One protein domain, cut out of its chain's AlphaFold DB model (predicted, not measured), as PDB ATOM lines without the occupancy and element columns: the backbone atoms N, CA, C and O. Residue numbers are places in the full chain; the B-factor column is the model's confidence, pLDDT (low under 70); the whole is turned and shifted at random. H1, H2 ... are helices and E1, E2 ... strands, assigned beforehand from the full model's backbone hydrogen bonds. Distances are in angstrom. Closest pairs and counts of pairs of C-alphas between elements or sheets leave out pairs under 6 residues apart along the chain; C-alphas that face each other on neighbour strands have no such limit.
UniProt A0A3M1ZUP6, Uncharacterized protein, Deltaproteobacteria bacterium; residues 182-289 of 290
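This is residues 182 to 289 of the 290 residues of an uncharacterized protein of Deltaproteobacteria bacterium (UniProt A0A3M1ZUP6). A small meander of three strands, E1, E2 and E3, makes a wall, with H2 lying along E1 over one face and H1 only grazing the sheet with its residues 188 to 191. Beyond the end of E3 the short H3 lies at one end of the longest axis, with the longer H4 following it off the sheet, and the E2 to E3 link lies at the other end. The 108 printed residues hold four named helices and three named strands in the order H1 H2 E1 E2 E3 H3 H4, and the sheet runs E1 - E2 - E3, antiparallel throughout. The class is mixed, helices and strands, with 51 residues, under half, in named elements. The whole is compact, with a radius of gyration of the C-alphas of 14.3 A and spans of 41 by 30 by 20 A.

H1, residues 182 to 191, is close but not clearly touching H2, residues 211 to 217; their closest C-alphas, Val 188 and Met 216, are 7.2 A apart, and their lines are about perpendicular at 88 degrees. With residues 188 to 191, H1 only grazes the sheet of E1, residues 223 to 229, E2, residues 241 to 246, and E3, residues 258 to 262. Between H1 and H2, residues 196 to 197 pair in parallel with residues 261 to 262 of E3, and residues 200 to 201 with 265 to 266. H2 is on the sheet at a height of 8.2 A, over E1 and along the strands, at 3 degrees to E1 on the local plane; its closest C-alpha pair with E1 is Pro 213 and Val 226, 5.7 A. The three strands form a meander, each the antiparallel neighbour of the one before. E1 and E2 are a hairpin, with N 227 and O 243 within hydrogen-bond range at 2.9 A. E2 and E3 are a hairpin too, with N 244 and O 259 within hydrogen-bond range at 2.8 A. H3, residues 272 to 275, and H4, residues 277 to 288, are not on the sheet. H3 and H4 are close but not clearly touching, their closest C-alphas being Pro 273 and Ile 280 at 6.4 A. The closest C-alphas of E3 and H4 are Arg 262 and Trp 287, 7.7 A apart. H1 and H2 are each apart from H3 and H4. In H1, H2 and H4 every O i to N i+4 pair is within hydrogen-bond range; H3 is too short for such a pair.

H1 begins with C-alpha 182 at (-71.474, -106.815, 18.823) and is 14.3 A long from first to last C-alpha. H2 measures 10.0 A. E1 begins with C-alpha 223 at (-61.807, -95.940, 16.248) and measures 17.0 A, E2 16.2 A and E3 13.3 A. H3 has four residues. H4 measures 16.5 A and ends with C-alpha 288 at (-51.350, -101.078, 38.947).

The two C-alphas farthest apart are those of Gly 249 and Asp 275, 41.4 A. The printed part has no cut. The links H1 to H2, E1 to E2 and E2 to E3 are long. The mean pLDDT of the printed part is 95.1, and no printed residue is under 70.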
ATOM      1  N   LEU A 182     -71.135-107.441  17.548       88.12
ATOM      2  CA  LEU A 182     -71.474-106.815  18.823       88.12
ATOM      3  C   LEU A 182     -70.474-107.164  19.938       88.12
ATOM      4  O   LEU A 182     -70.219-106.318  20.798       88.12
ATOM      5  N   HIS A 183     -69.895-108.367  19.945       88.50
ATOM      6  CA  HIS A 183     -68.921-108.767  20.961       88.50
ATOM      7  C   HIS A 183     -67.626-107.958  20.858       88.50
ATOM      8  O   HIS A 183     -67.165-107.416  21.866       88.50
ATOM      9  N   ALA A 184     -67.107-107.775  19.645       88.75
ATOM     10  CA  ALA A 184     -65.938-106.938  19.399       88.75
ATOM     11  C   ALA A 184     -66.228-105.458  19.720       88.75
ATOM     12  O   ALA A 184     -65.461-104.810  20.438       88.75
ATOM     13  N   ARG A 185     -67.411-104.946  19.350       93.81
ATOM     14  CA  ARG A 185     -67.850-103.587  19.730       93.81
ATOM     15  C   ARG A 185     -67.959-103.403  21.246       93.81
ATOM     16  O   ARG A 185     -67.609-102.341  21.761       93.81
ATOM     17  N   ASN A 186     -68.436-104.412  21.976       93.19
ATOM     18  CA  ASN A 186     -68.509-104.380  23.438       93.19
ATOM     19  C   ASN A 186     -67.120-104.400  24.082       93.19
ATOM     20  O   ASN A 186     -66.912-103.689  25.064       93.19
ATOM     21  N   PHE A 187     -66.167-105.145  23.518       93.62
ATOM     22  CA  PHE A 187     -64.771-105.083  23.946       93.62
ATOM     23  C   PHE A 187     -64.215-103.663  23.775       93.62
ATOM     24  O   PHE A 187     -63.805-103.050  24.760       93.62
ATOM     25  N   VAL A 188     -64.336-103.077  22.577       96.25
ATOM     26  CA  VAL A 188     -63.904-101.693  22.296       96.25
ATOM     27  C   VAL A 188     -64.595-100.678  23.215       96.25
ATOM     28  O   VAL A 188     -63.976 -99.713  23.666       96.25
ATOM     29  N   ARG A 189     -65.873-100.888  23.550       96.19
ATOM     30  CA  ARG A 189     -66.589-100.050  24.519       96.19
ATOM     31  C   ARG A 189     -66.019-100.180  25.928       96.19
ATOM     32  O   ARG A 189     -65.868 -99.165  26.599       96.19
ATOM     33  N   ASN A 190     -65.725-101.392  26.391       95.94
ATOM     34  CA  ASN A 190     -65.196-101.621  27.737       95.94
ATOM     35  C   ASN A 190     -63.831-100.955  27.930       95.94
ATOM     36  O   ASN A 190     -63.625-100.307  28.955       95.94
ATOM     37  N   LEU A 191     -62.960-101.007  26.918       96.19
ATOM     38  CA  LEU A 191     -61.654-100.334  26.931       96.19
ATOM     39  C   LEU A 191     -61.754 -98.824  27.218       96.19
ATOM     40  O   LEU A 191     -60.842 -98.230  27.790       96.19
ATOM     41  N   ALA A 192     -62.879 -98.184  26.879       95.06
ATOM     42  CA  ALA A 192     -63.072 -96.761  27.137       95.06
ATOM     43  C   ALA A 192     -63.142 -96.429  28.637       95.06
ATOM     44  O   ALA A 192     -62.866 -95.288  29.029       95.06
ATOM     45  N   TYR A 193     -63.500 -97.412  29.466       94.44
ATOM     46  CA  TYR A 193     -63.802 -97.240  30.886       94.44
ATOM     47  C   TYR A 193     -62.954 -98.116  31.811       94.44
ATOM     48  O   TYR A 193     -62.939 -97.858  33.011       94.44
ATOM     49  N   VAL A 194     -62.281 -99.136  31.276       95.00
ATOM     50  CA  VAL A 194     -61.564-100.145  32.056       95.00
ATOM     51  C   VAL A 194     -60.116-100.214  31.591       95.00
ATOM     52  O   VAL A 194     -59.836-100.477  30.421       95.00
ATOM     53  N   GLU A 195     -59.192 -99.993  32.522       95.25
ATOM     54  CA  GLU A 195     -57.779-100.285  32.298       95.25
ATOM     55  C   GLU A 195     -57.631-101.779  32.018       95.25
ATOM     56  O   GLU A 195     -58.150-102.615  32.757       95.25
ATOM     57  N   THR A 196     -56.969-102.120  30.915       96.06
ATOM     58  CA  THR A 196     -56.965-103.492  30.406       96.06
ATOM     59  C   THR A 196     -55.548-104.040  30.323       96.06
ATOM     60  O   THR A 196     -54.657-103.411  29.750       96.06
ATOM     61  N   PHE A 197     -55.371-105.246  30.860       96.50
ATOM     62  CA  PHE A 197     -54.150-106.037  30.787       96.50
ATOM     63  C   PHE A 197     -54.464-107.354  30.078       96.50
ATOM     64  O   PHE A 197     -55.365-108.084  30.488       96.50
ATOM     65  N   VAL A 198     -53.734-107.650  29.009       96.00
ATOM     66  CA  VAL A 198     -53.880-108.874  28.213       96.00
ATOM     67  C   VAL A 198     -52.529-109.566  28.165       96.00
ATOM     68  O   VAL A 198     -51.527-108.940  27.868       96.00
ATOM     69  N   THR A 199     -52.453-110.860  28.433       96.38
ATOM     70  CA  THR A 199     -51.191-111.594  28.276       96.38
ATOM     71  C   THR A 199     -50.998-112.024  26.823       96.38
ATOM     72  O   THR A 199     -51.903-112.615  26.241       96.38
ATOM     73  N   ASN A 200     -49.817-111.798  26.246       96.88
ATOM     74  CA  ASN A 200     -49.440-112.357  24.946       96.88
ATOM     75  C   ASN A 200     -48.609-113.635  25.155       96.88
ATOM     76  O   ASN A 200     -47.393-113.578  25.344       96.88
ATOM     77  N   ALA A 201     -49.285-114.782  25.184       97.00
ATOM     78  CA  ALA A 201     -48.687-116.081  25.471       97.00
ATOM     79  C   ALA A 201     -48.146-116.739  24.192       97.00
ATOM     80  O   ALA A 201     -48.896-117.050  23.273       97.00
ATOM     81  N   ALA A 202     -46.834-116.969  24.128       95.69
ATOM     82  CA  ALA A 202     -46.181-117.481  22.925       95.69
ATOM     83  C   ALA A 202     -46.560-118.929  22.577       95.69
ATOM     84  O   ALA A 202     -46.426-119.314  21.418       95.69
ATOM     85  N   TRP A 203     -46.993-119.735  23.556       96.69
ATOM     86  CA  TRP A 203     -47.343-121.140  23.321       96.69
ATOM     87  C   TRP A 203     -48.828-121.371  23.039       96.69
ATOM     88  O   TRP A 203     -49.227-122.507  22.768       96.69
ATOM     89  N   ASP A 204     -49.636-120.317  23.118       95.69
ATOM     90  CA  ASP A 204     -51.063-120.370  22.853       95.69
ATOM     91  C   ASP A 204     -51.330-120.246  21.348       95.69
ATOM     92  O   ASP A 204     -51.017-119.234  20.719       95.69
ATOM     93  N   LEU A 205     -51.906-121.291  20.754       93.44
ATOM     94  CA  LEU A 205     -52.284-121.294  19.341       93.44
ATOM     95  C   LEU A 205     -53.723-120.829  19.114       93.44
ATOM     96  O   LEU A 205     -54.128-120.680  17.963       93.44
ATOM     97  N   VAL A 206     -54.497-120.625  20.181       90.19
ATOM     98  CA  VAL A 206     -55.902-120.215  20.109       90.19
ATOM     99  C   VAL A 206     -56.028-118.695  20.123       90.19
ATOM    100  O   VAL A 206     -56.853-118.152  19.389       90.19
ATOM    101  N   ILE A 207     -55.197-117.997  20.904       89.31
ATOM    102  CA  ILE A 207     -55.172-116.531  20.945       89.31
ATOM    103  C   ILE A 207     -53.822-116.007  20.463       89.31
ATOM    104  O   ILE A 207     -52.812-116.079  21.157       89.31
ATOM    105  N   TRP A 208     -53.824-115.367  19.295       90.25
ATOM    106  CA  TRP A 208     -52.669-114.612  18.817       90.25
ATOM    107  C   TRP A 208     -52.807-113.134  19.180       90.25
ATOM    108  O   TRP A 208     -53.488-112.376  18.486       90.25
ATOM    109  N   GLY A 209     -52.134-112.711  20.253       91.00
ATOM    110  CA  GLY A 209     -52.165-111.325  20.740       91.00
ATOM    111  C   GLY A 209     -51.970-110.260  19.645       91.00
ATOM    112  O   GLY A 209     -52.771-109.327  19.569       91.00
ATOM    113  N   PRO A 210     -50.987-110.396  18.730       91.12
ATOM    114  CA  PRO A 210     -50.780-109.435  17.645       91.12
ATOM    115  C   PRO A 210     -51.935-109.283  16.637       91.12
ATOM    116  O   PRO A 210     -51.924-108.313  15.882       91.12
ATOM    117  N   ALA A 211     -52.940-110.172  16.612       92.06
ATOM    118  CA  ALA A 211     -54.156-109.957  15.812       92.06
ATOM    119  C   ALA A 211     -55.129-108.960  16.448       92.06
ATOM    120  O   ALA A 211     -55.933-108.375  15.723       92.06
ATOM    121  N   ILE A 212     -55.080-108.757  17.769       94.12
ATOM    122  CA  ILE A 212     -56.052-107.918  18.487       94.12
ATOM    123  C   ILE A 212     -56.125-106.497  17.889       94.12
ATOM    124  O   ILE A 212     -57.234-106.043  17.606       94.12
ATOM    125  N   PRO A 213     -55.001-105.800  17.612       95.44
ATOM    126  CA  PRO A 213     -55.018-104.486  16.963       95.44
ATOM    127  C   PRO A 213     -55.713-104.482  15.602       95.44
ATOM    128  O   PRO A 213     -56.531-103.605  15.338       95.44
ATOM    129  N   ALA A 214     -55.420-105.477  14.760       93.94
ATOM    130  CA  ALA A 214     -56.001-105.584  13.427       93.94
ATOM    131  C   ALA A 214     -57.515-105.824  13.489       93.94
ATOM    132  O   ALA A 214     -58.253-105.154  12.778       93.94
ATOM    133  N   ALA A 215     -57.972-106.703  14.387       92.69
ATOM    134  CA  ALA A 215     -59.396-106.954  14.595       92.69
ATOM    135  C   ALA A 215     -60.130-105.707  15.118       92.69
ATOM    136  O   ALA A 215     -61.221-105.387  14.660       92.69
ATOM    137  N   MET A 216     -59.527-104.950  16.042       95.06
ATOM    138  CA  MET A 216     -60.125-103.697  16.521       95.06
ATOM    139  C   MET A 216     -60.192-102.626  15.428       95.06
ATOM    140  O   MET A 216     -61.166-101.878  15.376       95.06
ATOM    141  N   ALA A 217     -59.186-102.557  14.552       95.44
ATOM    142  CA  ALA A 217     -59.132-101.589  13.460       95.44
ATOM    143  C   ALA A 217     -60.263-101.761  12.425       95.44
ATOM    144  O   ALA A 217     -60.510-100.840  11.650       95.44
ATOM    145  N   GLU A 218     -60.982-102.889  12.431       95.25
ATOM    146  CA  GLU A 218     -62.184-103.091  11.609       95.25
ATOM    147  C   GLU A 218     -63.373-102.218  12.057       95.25
ATOM    148  O   GLU A 218     -64.309-102.014  11.287       95.25
ATOM    149  N   HIS A 219     -63.333-101.648  13.268       95.56
ATOM    150  CA  HIS A 219     -64.356-100.736  13.793       95.56
ATOM    151  C   HIS A 219     -64.000 -99.262  13.552       95.56
ATOM    152  O   HIS A 219     -63.894 -98.468  14.494       95.56
ATOM    153  N   ASP A 220     -63.818 -98.882  12.286       96.44
ATOM    154  CA  ASP A 220     -63.472 -97.511  11.871       96.44
ATOM    155  C   ASP A 220     -64.566 -96.465  12.185       96.44
ATOM    156  O   ASP A 220     -64.311 -95.260  12.236       96.44
ATOM    157  N   ASP A 221     -65.788 -96.921  12.474       95.69
ATOM    158  CA  ASP A 221     -66.885 -96.093  12.967       95.69
ATOM    159  C   ASP A 221     -66.711 -95.677  14.440       95.69
ATOM    160  O   ASP A 221     -67.303 -94.690  14.889       95.69
ATOM    161  N   LEU A 222     -65.894 -96.418  15.195       97.69
ATOM    162  CA  LEU A 222     -65.624 -96.201  16.619       97.69
ATOM    163  C   LEU A 222     -64.194 -95.732  16.889       97.69
ATOM    164  O   LEU A 222     -63.968 -95.015  17.869       97.69
ATOM    165  N   LEU A 223     -63.239 -96.133  16.053       97.88
ATOM    166  CA  LEU A 223     -61.807 -95.940  16.248       97.88
ATOM    167  C   LEU A 223     -61.193 -95.205  15.054       97.88
ATOM    168  O   LEU A 223     -61.578 -95.396  13.910       97.88
ATOM    169  N   THR A 224     -60.224 -94.344  15.338       98.06
ATOM    170  CA  THR A 224     -59.462 -93.599  14.319       98.06
ATOM    171  C   THR A 224     -58.090 -94.191  14.055       98.06
ATOM    172  O   THR A 224     -57.555 -93.994  12.969       98.06
ATOM    173  N   ASP A 225     -57.523 -94.886  15.042       98.25
ATOM    174  CA  ASP A 225     -56.250 -95.584  14.929       98.25
ATOM    175  C   ASP A 225     -56.130 -96.649  16.026       98.25
ATOM    176  O   ASP A 225     -56.655 -96.477  17.133       98.25
ATOM    177  N   VAL A 226     -55.435 -97.740  15.711       98.12
ATOM    178  CA  VAL A 226     -55.082 -98.799  16.656       98.12
ATOM    179  C   VAL A 226     -53.672 -99.278  16.336       98.12
ATOM    180  O   VAL A 226     -53.444 -99.893  15.295       98.12
ATOM    181  N   THR A 227     -52.733 -99.033  17.244       97.69
ATOM    182  CA  THR A 227     -51.311 -99.300  17.008       97.69
ATOM    183  C   THR A 227     -50.772-100.347  17.980       97.69
ATOM    184  O   THR A 227     -51.009-100.283  19.186       97.69
ATOM    185  N   TRP A 228     -50.033-101.326  17.447       97.31
ATOM    186  CA  TRP A 228     -49.264-102.293  18.231       97.31
ATOM    187  C   TRP A 228     -47.857-101.767  18.495       97.31
ATOM    188  O   TRP A 228     -47.110-101.502  17.553       97.31
ATOM    189  N   GLU A 229     -47.478-101.675  19.763       97.44
ATOM    190  CA  GLU A 229     -46.166-101.200  20.193       97.44
ATOM    191  C   GLU A 229     -45.501-102.277  21.068       97.44
ATOM    192  O   GLU A 229     -45.586-102.230  22.298       97.44
ATOM    193  N   PRO A 230     -44.867-103.296  20.451       96.44
ATOM    194  CA  PRO A 230     -44.310-104.443  21.175       96.44
ATOM    195  C   PRO A 230     -43.141-104.078  22.095       96.44
ATOM    196  O   PRO A 230     -42.865-104.810  23.040       96.44
ATOM    197  N   ASP A 231     -42.467-102.959  21.822       96.94
ATOM    198  CA  ASP A 231     -41.256-102.526  22.527       96.94
ATOM    199  C   ASP A 231     -41.534-101.480  23.627       96.94
ATOM    200  O   ASP A 231     -40.611-101.046  24.317       96.94
ATOM    201  N   GLU A 232     -42.802-101.099  23.829       96.50
ATOM    202  CA  GLU A 232     -43.228-100.103  24.821       96.50
ATOM    203  C   GLU A 232     -44.007-100.736  25.992       96.50
ATOM    204  O   GLU A 232     -44.738-101.701  25.785       96.50
ATOM    205  N   PRO A 233     -43.937-100.205  27.227       93.00
ATOM    206  CA  PRO A 233     -43.128 -99.062  27.628       93.00
ATOM    207  C   PRO A 233     -41.635 -99.413  27.682       93.00
ATOM    208  O   PRO A 233     -41.237-100.435  28.249       93.00
ATOM    209  N   MET A 234     -40.804 -98.545  27.107       92.69
ATOM    210  CA  MET A 234     -39.356 -98.730  27.074       92.69
ATOM    211  C   MET A 234     -38.785 -98.917  28.489       92.69
ATOM    212  O   MET A 234     -39.012 -98.112  29.390       92.69
ATOM    213  N   GLY A 235     -37.986 -99.971  28.671       90.88
ATOM    214  CA  GLY A 235     -37.347-100.292  29.950       90.88
ATOM    215  C   GLY A 235     -38.180-101.177  30.881       90.88
ATOM    216  O   GLY A 235     -37.653-101.594  31.912       90.88
ATOM    217  N   ALA A 236     -39.425-101.513  30.526       92.69
ATOM    218  CA  ALA A 236     -40.132-102.604  31.187       92.69
ATOM    219  C   ALA A 236     -39.442-103.944  30.912       92.69
ATOM    220  O   ALA A 236     -38.895-104.172  29.835       92.69
ATOM    221  N   GLU A 237     -39.500-104.850  31.888       94.81
ATOM    222  CA  GLU A 237     -38.892-106.179  31.772       94.81
ATOM    223  C   GLU A 237     -39.527-107.007  30.641       94.81
ATOM    224  O   GLU A 237     -38.831-107.716  29.916       94.81
ATOM    225  N   ARG A 238     -40.845-106.868  30.456       96.56
ATOM    226  CA  ARG A 238     -41.623-107.469  29.362       96.56
ATOM    227  C   ARG A 238     -42.440-106.388  28.658       96.56
ATOM    228  O   ARG A 238     -43.578-106.158  29.065       96.56
ATOM    229  N   PRO A 239     -41.907-105.687  27.647       96.44
ATOM    230  CA  PRO A 239     -42.670-104.665  26.941       96.44
ATOM    231  C   PRO A 239     -43.846-105.276  26.157       96.44
ATOM    232  O   PRO A 239     -44.033-106.493  26.094       96.44
ATOM    233  N   GLY A 240     -44.687-104.395  25.640       97.25
ATOM    234  CA  GLY A 240     -45.862-104.670  24.836       97.25
ATOM    235  C   GLY A 240     -47.047-103.825  25.292       97.25
ATOM    236  O   GLY A 240     -47.499-103.929  26.443       97.25
ATOM    237  N   ARG A 241     -47.578-103.011  24.377       97.31
ATOM    238  CA  ARG A 241     -48.845-102.294  24.551       97.31
ATOM    239  C   ARG A 241     -49.585-102.099  23.234       97.31
ATOM    240  O   ARG A 241     -48.978-102.033  22.169       97.31
ATOM    241  N   ILE A 242     -50.905-101.978  23.319       98.31
ATOM    242  CA  ILE A 242     -51.754-101.540  22.207       98.31
ATOM    243  C   ILE A 242     -52.277-100.147  22.536       98.31
ATOM    244  O   ILE A 242     -52.830 -99.944  23.617       98.31
ATOM    245  N   VAL A 243     -52.137 -99.206  21.607       98.31
ATOM    246  CA  VAL A 243     -52.670 -97.846  21.728       98.31
ATOM    247  C   VAL A 243     -53.927 -97.728  20.875       98.31
ATOM    248  O   VAL A 243     -53.920 -98.075  19.697       98.31
ATOM    249  N   VAL A 244     -55.019 -97.257  21.475       98.44
ATOM    250  CA  VAL A 244     -56.351 -97.184  20.862       98.44
ATOM    251  C   VAL A 244     -56.825 -95.734  20.840       98.44
ATOM    252  O   VAL A 244     -57.033 -95.125  21.892       98.44
ATOM    253  N   HIS A 245     -57.039 -95.185  19.645       98.50
ATOM    254  CA  HIS A 245     -57.535 -93.826  19.435       98.50
ATOM    255  C   HIS A 245     -59.020 -93.843  19.070       98.50
ATOM    256  O   HIS A 245     -59.395 -94.300  17.990       98.50
ATOM    257  N   TYR A 246     -59.878 -93.285  19.923       98.50
ATOM    258  CA  TYR A 246     -61.321 -93.251  19.678       98.50
ATOM    259  C   TYR A 246     -61.723 -92.152  18.694       98.50
ATOM    260  O   TYR A 246     -61.244 -91.015  18.764       98.50
ATOM    261  N   ALA A 247     -62.687 -92.470  17.830       97.81
ATOM    262  CA  ALA A 247     -63.342 -91.492  16.978       97.81
ATOM    263  C   ALA A 247     -64.110 -90.446  17.814       97.81
ATOM    264  O   ALA A 247     -64.652 -90.766  18.880       97.81
ATOM    265  N   PRO A 248     -64.195 -89.176  17.363       96.75
ATOM    266  CA  PRO A 248     -64.947 -88.147  18.076       96.75
ATOM    267  C   PRO A 248     -66.406 -88.552  18.332       96.75
ATOM    268  O   PRO A 248     -67.158 -88.826  17.400       96.75
ATOM    269  N   GLY A 249     -66.821 -88.546  19.601       94.31
ATOM    270  CA  GLY A 249     -68.185 -88.892  20.006       94.31
ATOM    271  C   GLY A 249     -68.467 -90.393  20.132       94.31
ATOM    272  O   GLY A 249     -69.575 -90.742  20.547       94.31
ATOM    273  N   ALA A 250     -67.494 -91.273  19.854       96.44
ATOM    274  CA  ALA A 250     -67.618 -92.706  20.121       96.44
ATOM    275  C   ALA A 250     -68.020 -92.921  21.586       96.44
ATOM    276  O   ALA A 250     -67.376 -92.402  22.491       96.44
ATOM    277  N   PHE A 251     -69.138 -93.611  21.826       95.81
ATOM    278  CA  PHE A 251     -69.709 -93.835  23.165       95.81
ATOM    279  C   PHE A 251     -69.926 -92.565  24.019       95.81
ATOM    280  O   PHE A 251     -70.002 -92.645  25.246       95.81
ATOM    281  N   GLY A 252     -70.037 -91.388  23.394       95.00
ATOM    282  CA  GLY A 252     -70.130 -90.104  24.097       95.00
ATOM    283  C   GLY A 252     -68.809 -89.621  24.710       95.00
ATOM    284  O   GLY A 252     -68.825 -88.741  25.570       95.00
ATOM    285  N   LEU A 253     -67.675 -90.188  24.294       94.31
ATOM    286  CA  LEU A 253     -66.347 -89.809  24.769       94.31
ATOM    287  C   LEU A 253     -65.898 -88.453  24.191       94.31
ATOM    288  O   LEU A 253     -66.273 -88.096  23.066       94.31
ATOM    289  N   PRO A 254     -65.055 -87.698  24.924       94.69
ATOM    290  CA  PRO A 254     -64.397 -86.509  24.393       94.69
ATOM    291  C   PRO A 254     -63.571 -86.816  23.138       94.69
ATOM    292  O   PRO A 254     -62.939 -87.870  23.035       94.69
ATOM    293  N   ALA A 255     -63.534 -85.869  22.198       94.75
ATOM    294  CA  ALA A 255     -62.668 -85.965  21.027       94.75
ATOM    295  C   ALA A 255     -61.194 -86.121  21.443       94.75
ATOM    296  O   ALA A 255     -60.730 -85.426  22.347       94.75
ATOM    297  N   GLY A 256     -60.470 -87.015  20.764       93.81
ATOM    298  CA  GLY A 256     -59.067 -87.305  21.068       93.81
ATOM    299  C   GLY A 256     -58.858 -88.190  22.299       93.81
ATOM    300  O   GLY A 256     -57.774 -88.169  22.873       93.81
ATOM    301  N   THR A 257     -59.876 -88.947  22.725       97.75
ATOM    302  CA  THR A 257     -59.715 -89.956  23.779       97.75
ATOM    303  C   THR A 257     -58.793 -91.075  23.289       97.75
ATOM    304  O   THR A 257     -59.013 -91.645  22.221       97.75
ATOM    305  N   ILE A 258     -57.780 -91.389  24.096       97.94
ATOM    306  CA  ILE A 258     -56.795 -92.447  23.857       97.94
ATOM    307  C   ILE A 258     -56.841 -93.410  25.040       97.94
ATOM    308  O   ILE A 258     -56.983 -92.981  26.192       97.94
ATOM    309  N   ARG A 259     -56.740 -94.706  24.757       97.75
ATOM    310  CA  ARG A 259     -56.609 -95.766  25.756       97.75
ATOM    311  C   ARG A 259     -55.439 -96.666  25.418       97.75
ATOM    312  O   ARG A 259     -55.072 -96.801  24.255       97.75
ATOM    313  N   GLU A 260     -54.882 -97.278  26.450       97.44
ATOM    314  CA  GLU A 260     -53.790 -98.230  26.322       97.44
ATOM    315  C   GLU A 260     -54.237 -99.583  26.876       97.44
ATOM    316  O   GLU A 260     -54.910 -99.657  27.907       97.44
ATOM    317  N   ILE A 261     -53.856-100.648  26.178       97.69
ATOM    318  CA  ILE A 261     -53.927-102.021  26.669       97.69
ATOM    319  C   ILE A 261     -52.500-102.443  26.974       97.69
ATOM    320  O   ILE A 261     -51.647-102.446  26.082       97.69
ATOM    321  N   ARG A 262     -52.234-102.832  28.217       97.56
ATOM    322  CA  ARG A 262     -50.950-103.413  28.596       97.56
ATOM    323  C   ARG A 262     -50.898-104.856  28.090       97.56
ATOM    324  O   ARG A 262     -51.786-105.635  28.422       97.56
ATOM    325  N   MET A 263     -49.893-105.209  27.281       97.69
ATOM    326  CA  MET A 263     -49.804-106.540  26.667       97.69
ATOM    327  C   MET A 263     -48.403-107.182  26.709       97.69
ATOM    328  O   MET A 263     -47.752-107.297  25.669       97.69
ATOM    329  N   PRO A 264     -47.911-107.596  27.893       97.75
ATOM    330  CA  PRO A 264     -46.615-108.256  28.023       97.75
ATOM    331  C   PRO A 264     -46.583-109.607  27.311       97.75
ATOM    332  O   PRO A 264     -47.558-110.362  27.326       97.75
ATOM    333  N   ALA A 265     -45.431-109.918  26.720       97.00
ATOM    334  CA  ALA A 265     -45.166-111.219  26.119       97.00
ATOM    335  C   ALA A 265     -44.599-112.218  27.140       97.00
ATOM    336  O   ALA A 265     -43.682-111.892  27.896       97.00
ATOM    337  N   TYR A 266     -45.096-113.456  27.102       97.69
ATOM    338  CA  TYR A 266     -44.635-114.562  27.942       97.69
ATOM    339  C   TYR A 266     -44.318-115.790  27.095       97.69
ATOM    340  O   TYR A 266     -45.052-116.131  26.170       97.69
ATOM    341  N   GLN A 267     -43.249-116.500  27.450       97.06
ATOM    342  CA  GLN A 267     -43.018-117.871  26.988       97.06
ATOM    343  C   GLN A 267     -43.841-118.819  27.864       97.06
ATOM    344  O   GLN A 267     -43.312-119.428  28.786       97.06
ATOM    345  N   ALA A 268     -45.152-118.832  27.634       97.44
ATOM    346  CA  ALA A 268     -46.137-119.490  28.483       97.44
ATOM    347  C   ALA A 268     -47.315-120.021  27.657       97.44
ATOM    348  O   ALA A 268     -47.503-119.622  26.504       97.44
ATOM    349  N   SER A 269     -48.102-120.904  28.272       95.88
ATOM    350  CA  SER A 269     -49.394-121.387  27.787       95.88
ATOM    351  C   SER A 269     -50.474-120.305  27.853       95.88
ATOM    352  O   SER A 269     -50.276-119.217  28.397       95.88
ATOM    353  N   HIS A 270     -51.668-120.657  27.375       93.81
ATOM    354  CA  HIS A 270     -52.903-119.888  27.524       93.81
ATOM    355  C   HIS A 270     -53.175-119.448  28.974       93.81
ATOM    356  O   HIS A 270     -53.823-118.433  29.212       93.81
ATOM    357  N   THR A 271     -52.673-120.195  29.965       91.06
ATOM    358  CA  THR A 271     -52.775-119.831  31.382       91.06
ATOM    359  C   THR A 271     -51.419-119.353  31.891       91.06
ATOM    360  O   THR A 271     -50.742-120.058  32.628       91.06
ATOM    361  N   VAL A 272     -51.023-118.125  31.549       95.06
ATOM    362  CA  VAL A 272     -49.743-117.533  31.992       95.06
ATOM    363  C   VAL A 272     -49.476-117.640  33.505       95.06
ATOM    364  O   VAL A 272     -48.342-117.962  33.857       95.06
ATOM    365  N   PRO A 273     -50.458-117.463  34.417       91.06
ATOM    366  CA  PRO A 273     -50.232-117.684  35.850       91.06
ATOM    367  C   PRO A 273     -49.743-119.090  36.222       91.06
ATOM    368  O   PRO A 273     -49.189-119.268  37.301       91.06
ATOM    369  N   LEU A 274     -49.964-120.091  35.370       88.81
ATOM    370  CA  LEU A 274     -49.489-121.453  35.590       88.81
ATOM    371  C   LEU A 274     -47.991-121.588  35.283       88.81
ATOM    372  O   LEU A 274     -47.278-122.253  36.032       88.81
ATOM    373  N   ASP A 275     -47.517-120.958  34.206       94.50
ATOM    374  CA  ASP A 275     -46.136-121.103  33.723       94.50
ATOM    375  C   ASP A 275     -45.185-120.025  34.256       94.50
ATOM    376  O   ASP A 275     -44.007-120.300  34.477       94.50
ATOM    377  N   ALA A 276     -45.688-118.804  34.458       95.88
ATOM    378  CA  ALA A 276     -44.910-117.627  34.843       95.88
ATOM    379  C   ALA A 276     -45.583-116.832  35.990       95.88
ATOM    380  O   ALA A 276     -45.861-115.636  35.840       95.88
ATOM    381  N   PRO A 277     -45.908-117.478  37.135       92.00
ATOM    382  CA  PRO A 277     -46.670-116.858  38.223       92.00
ATOM    383  C   PRO A 277     -45.972-115.647  38.849       92.00
ATOM    384  O   PRO A 277     -46.635-114.682  39.223       92.00
ATOM    385  N   VAL A 278     -44.643-115.689  38.978       93.75
ATOM    386  CA  VAL A 278     -43.873-114.603  39.602       93.75
ATOM    387  C   VAL A 278     -43.814-113.403  38.662       93.75
ATOM    388  O   VAL A 278     -44.018-112.268  39.085       93.75
ATOM    389  N   GLU A 279     -43.580-113.657  37.379       96.19
ATOM    390  CA  GLU A 279     -43.455-112.647  36.339       96.19
ATOM    391  C   GLU A 279     -44.781-111.921  36.098       96.19
ATOM    392  O   GLU A 279     -44.797-110.692  36.055       96.19
ATOM    393  N   ILE A 280     -45.900-112.649  35.984       95.62
ATOM    394  CA  ILE A 280     -47.209-112.010  35.796       95.62
ATOM    395  C   ILE A 280     -47.632-111.209  37.031       95.62
ATOM    396  O   ILE A 280     -48.177-110.118  36.881       95.62
ATOM    397  N   ALA A 281     -47.344-111.696  38.243       92.44
ATOM    398  CA  ALA A 281     -47.623-110.948  39.466       92.44
ATOM    399  C   ALA A 281     -46.829-109.633  39.507       92.44
ATOM    400  O   ALA A 281     -47.410-108.582  39.766       92.44
ATOM    401  N   ALA A 282     -45.533-109.680  39.180       94.56
ATOM    402  CA  ALA A 282     -44.684-108.492  39.113       94.56
ATOM    403  C   ALA A 282     -45.156-107.495  38.040       94.56
ATOM    404  O   ALA A 282     -45.173-106.290  38.285       94.56
ATOM    405  N   ASP A 283     -45.581-107.973  36.867       95.88
ATOM    406  CA  ASP A 283     -46.091-107.094  35.810       95.88
ATOM    407  C   ASP A 283     -47.435-106.456  36.166       95.88
ATOM    408  O   ASP A 283     -47.655-105.293  35.829       95.88
ATOM    409  N   ILE A 284     -48.323-107.190  36.842       94.50
ATOM    410  CA  ILE A 284     -49.593-106.650  37.339       94.50
ATOM    411  C   ILE A 284     -49.329-105.608  38.429       94.50
ATOM    412  O   ILE A 284     -49.915-104.531  38.383       94.50
ATOM    413  N   GLU A 285     -48.433-105.881  39.381       93.69
ATOM    414  CA  GLU A 285     -48.061-104.917  40.422       93.69
ATOM    415  C   GLU A 285     -47.467-103.642  39.810       93.69
ATOM    416  O   GLU A 285     -47.872-102.534  40.167       93.69
ATOM    417  N   ALA A 286     -46.560-103.785  38.841       93.19
ATOM    418  CA  ALA A 286     -45.977-102.654  38.131       93.19
ATOM    419  C   ALA A 286     -47.023-101.869  37.323       93.19
ATOM    420  O   ALA A 286     -46.944-100.646  37.252       93.19
ATOM    421  N   TRP A 287     -48.002-102.553  36.729       94.00
ATOM    422  CA  TRP A 287     -49.077-101.934  35.953       94.00
ATOM    423  C   TRP A 287     -50.088-101.173  36.820       94.00
ATOM    424  O   TRP A 287     -50.533-100.100  36.427       94.00
ATOM    425  N   LEU A 288     -50.427-101.706  37.995       91.69
ATOM    426  CA  LEU A 288     -51.350-101.078  38.947       91.69
ATOM    427  C   LEU A 288     -50.684 -99.997  39.814       91.69
ATOM    428  O   LEU A 288     -51.373 -99.281  40.546       91.69
ATOM    429  N   SER A 289     -49.354 -99.896  39.775       89.38
ATOM    430  CA  SER A 289     -48.609 -98.875  40.507       89.38
ATOM    431  C   SER A 289     -48.780 -97.496  39.844       89.38
ATOM    432  O   SER A 289     -48.627 -97.392  38.628       89.38
TER     433      SER A 289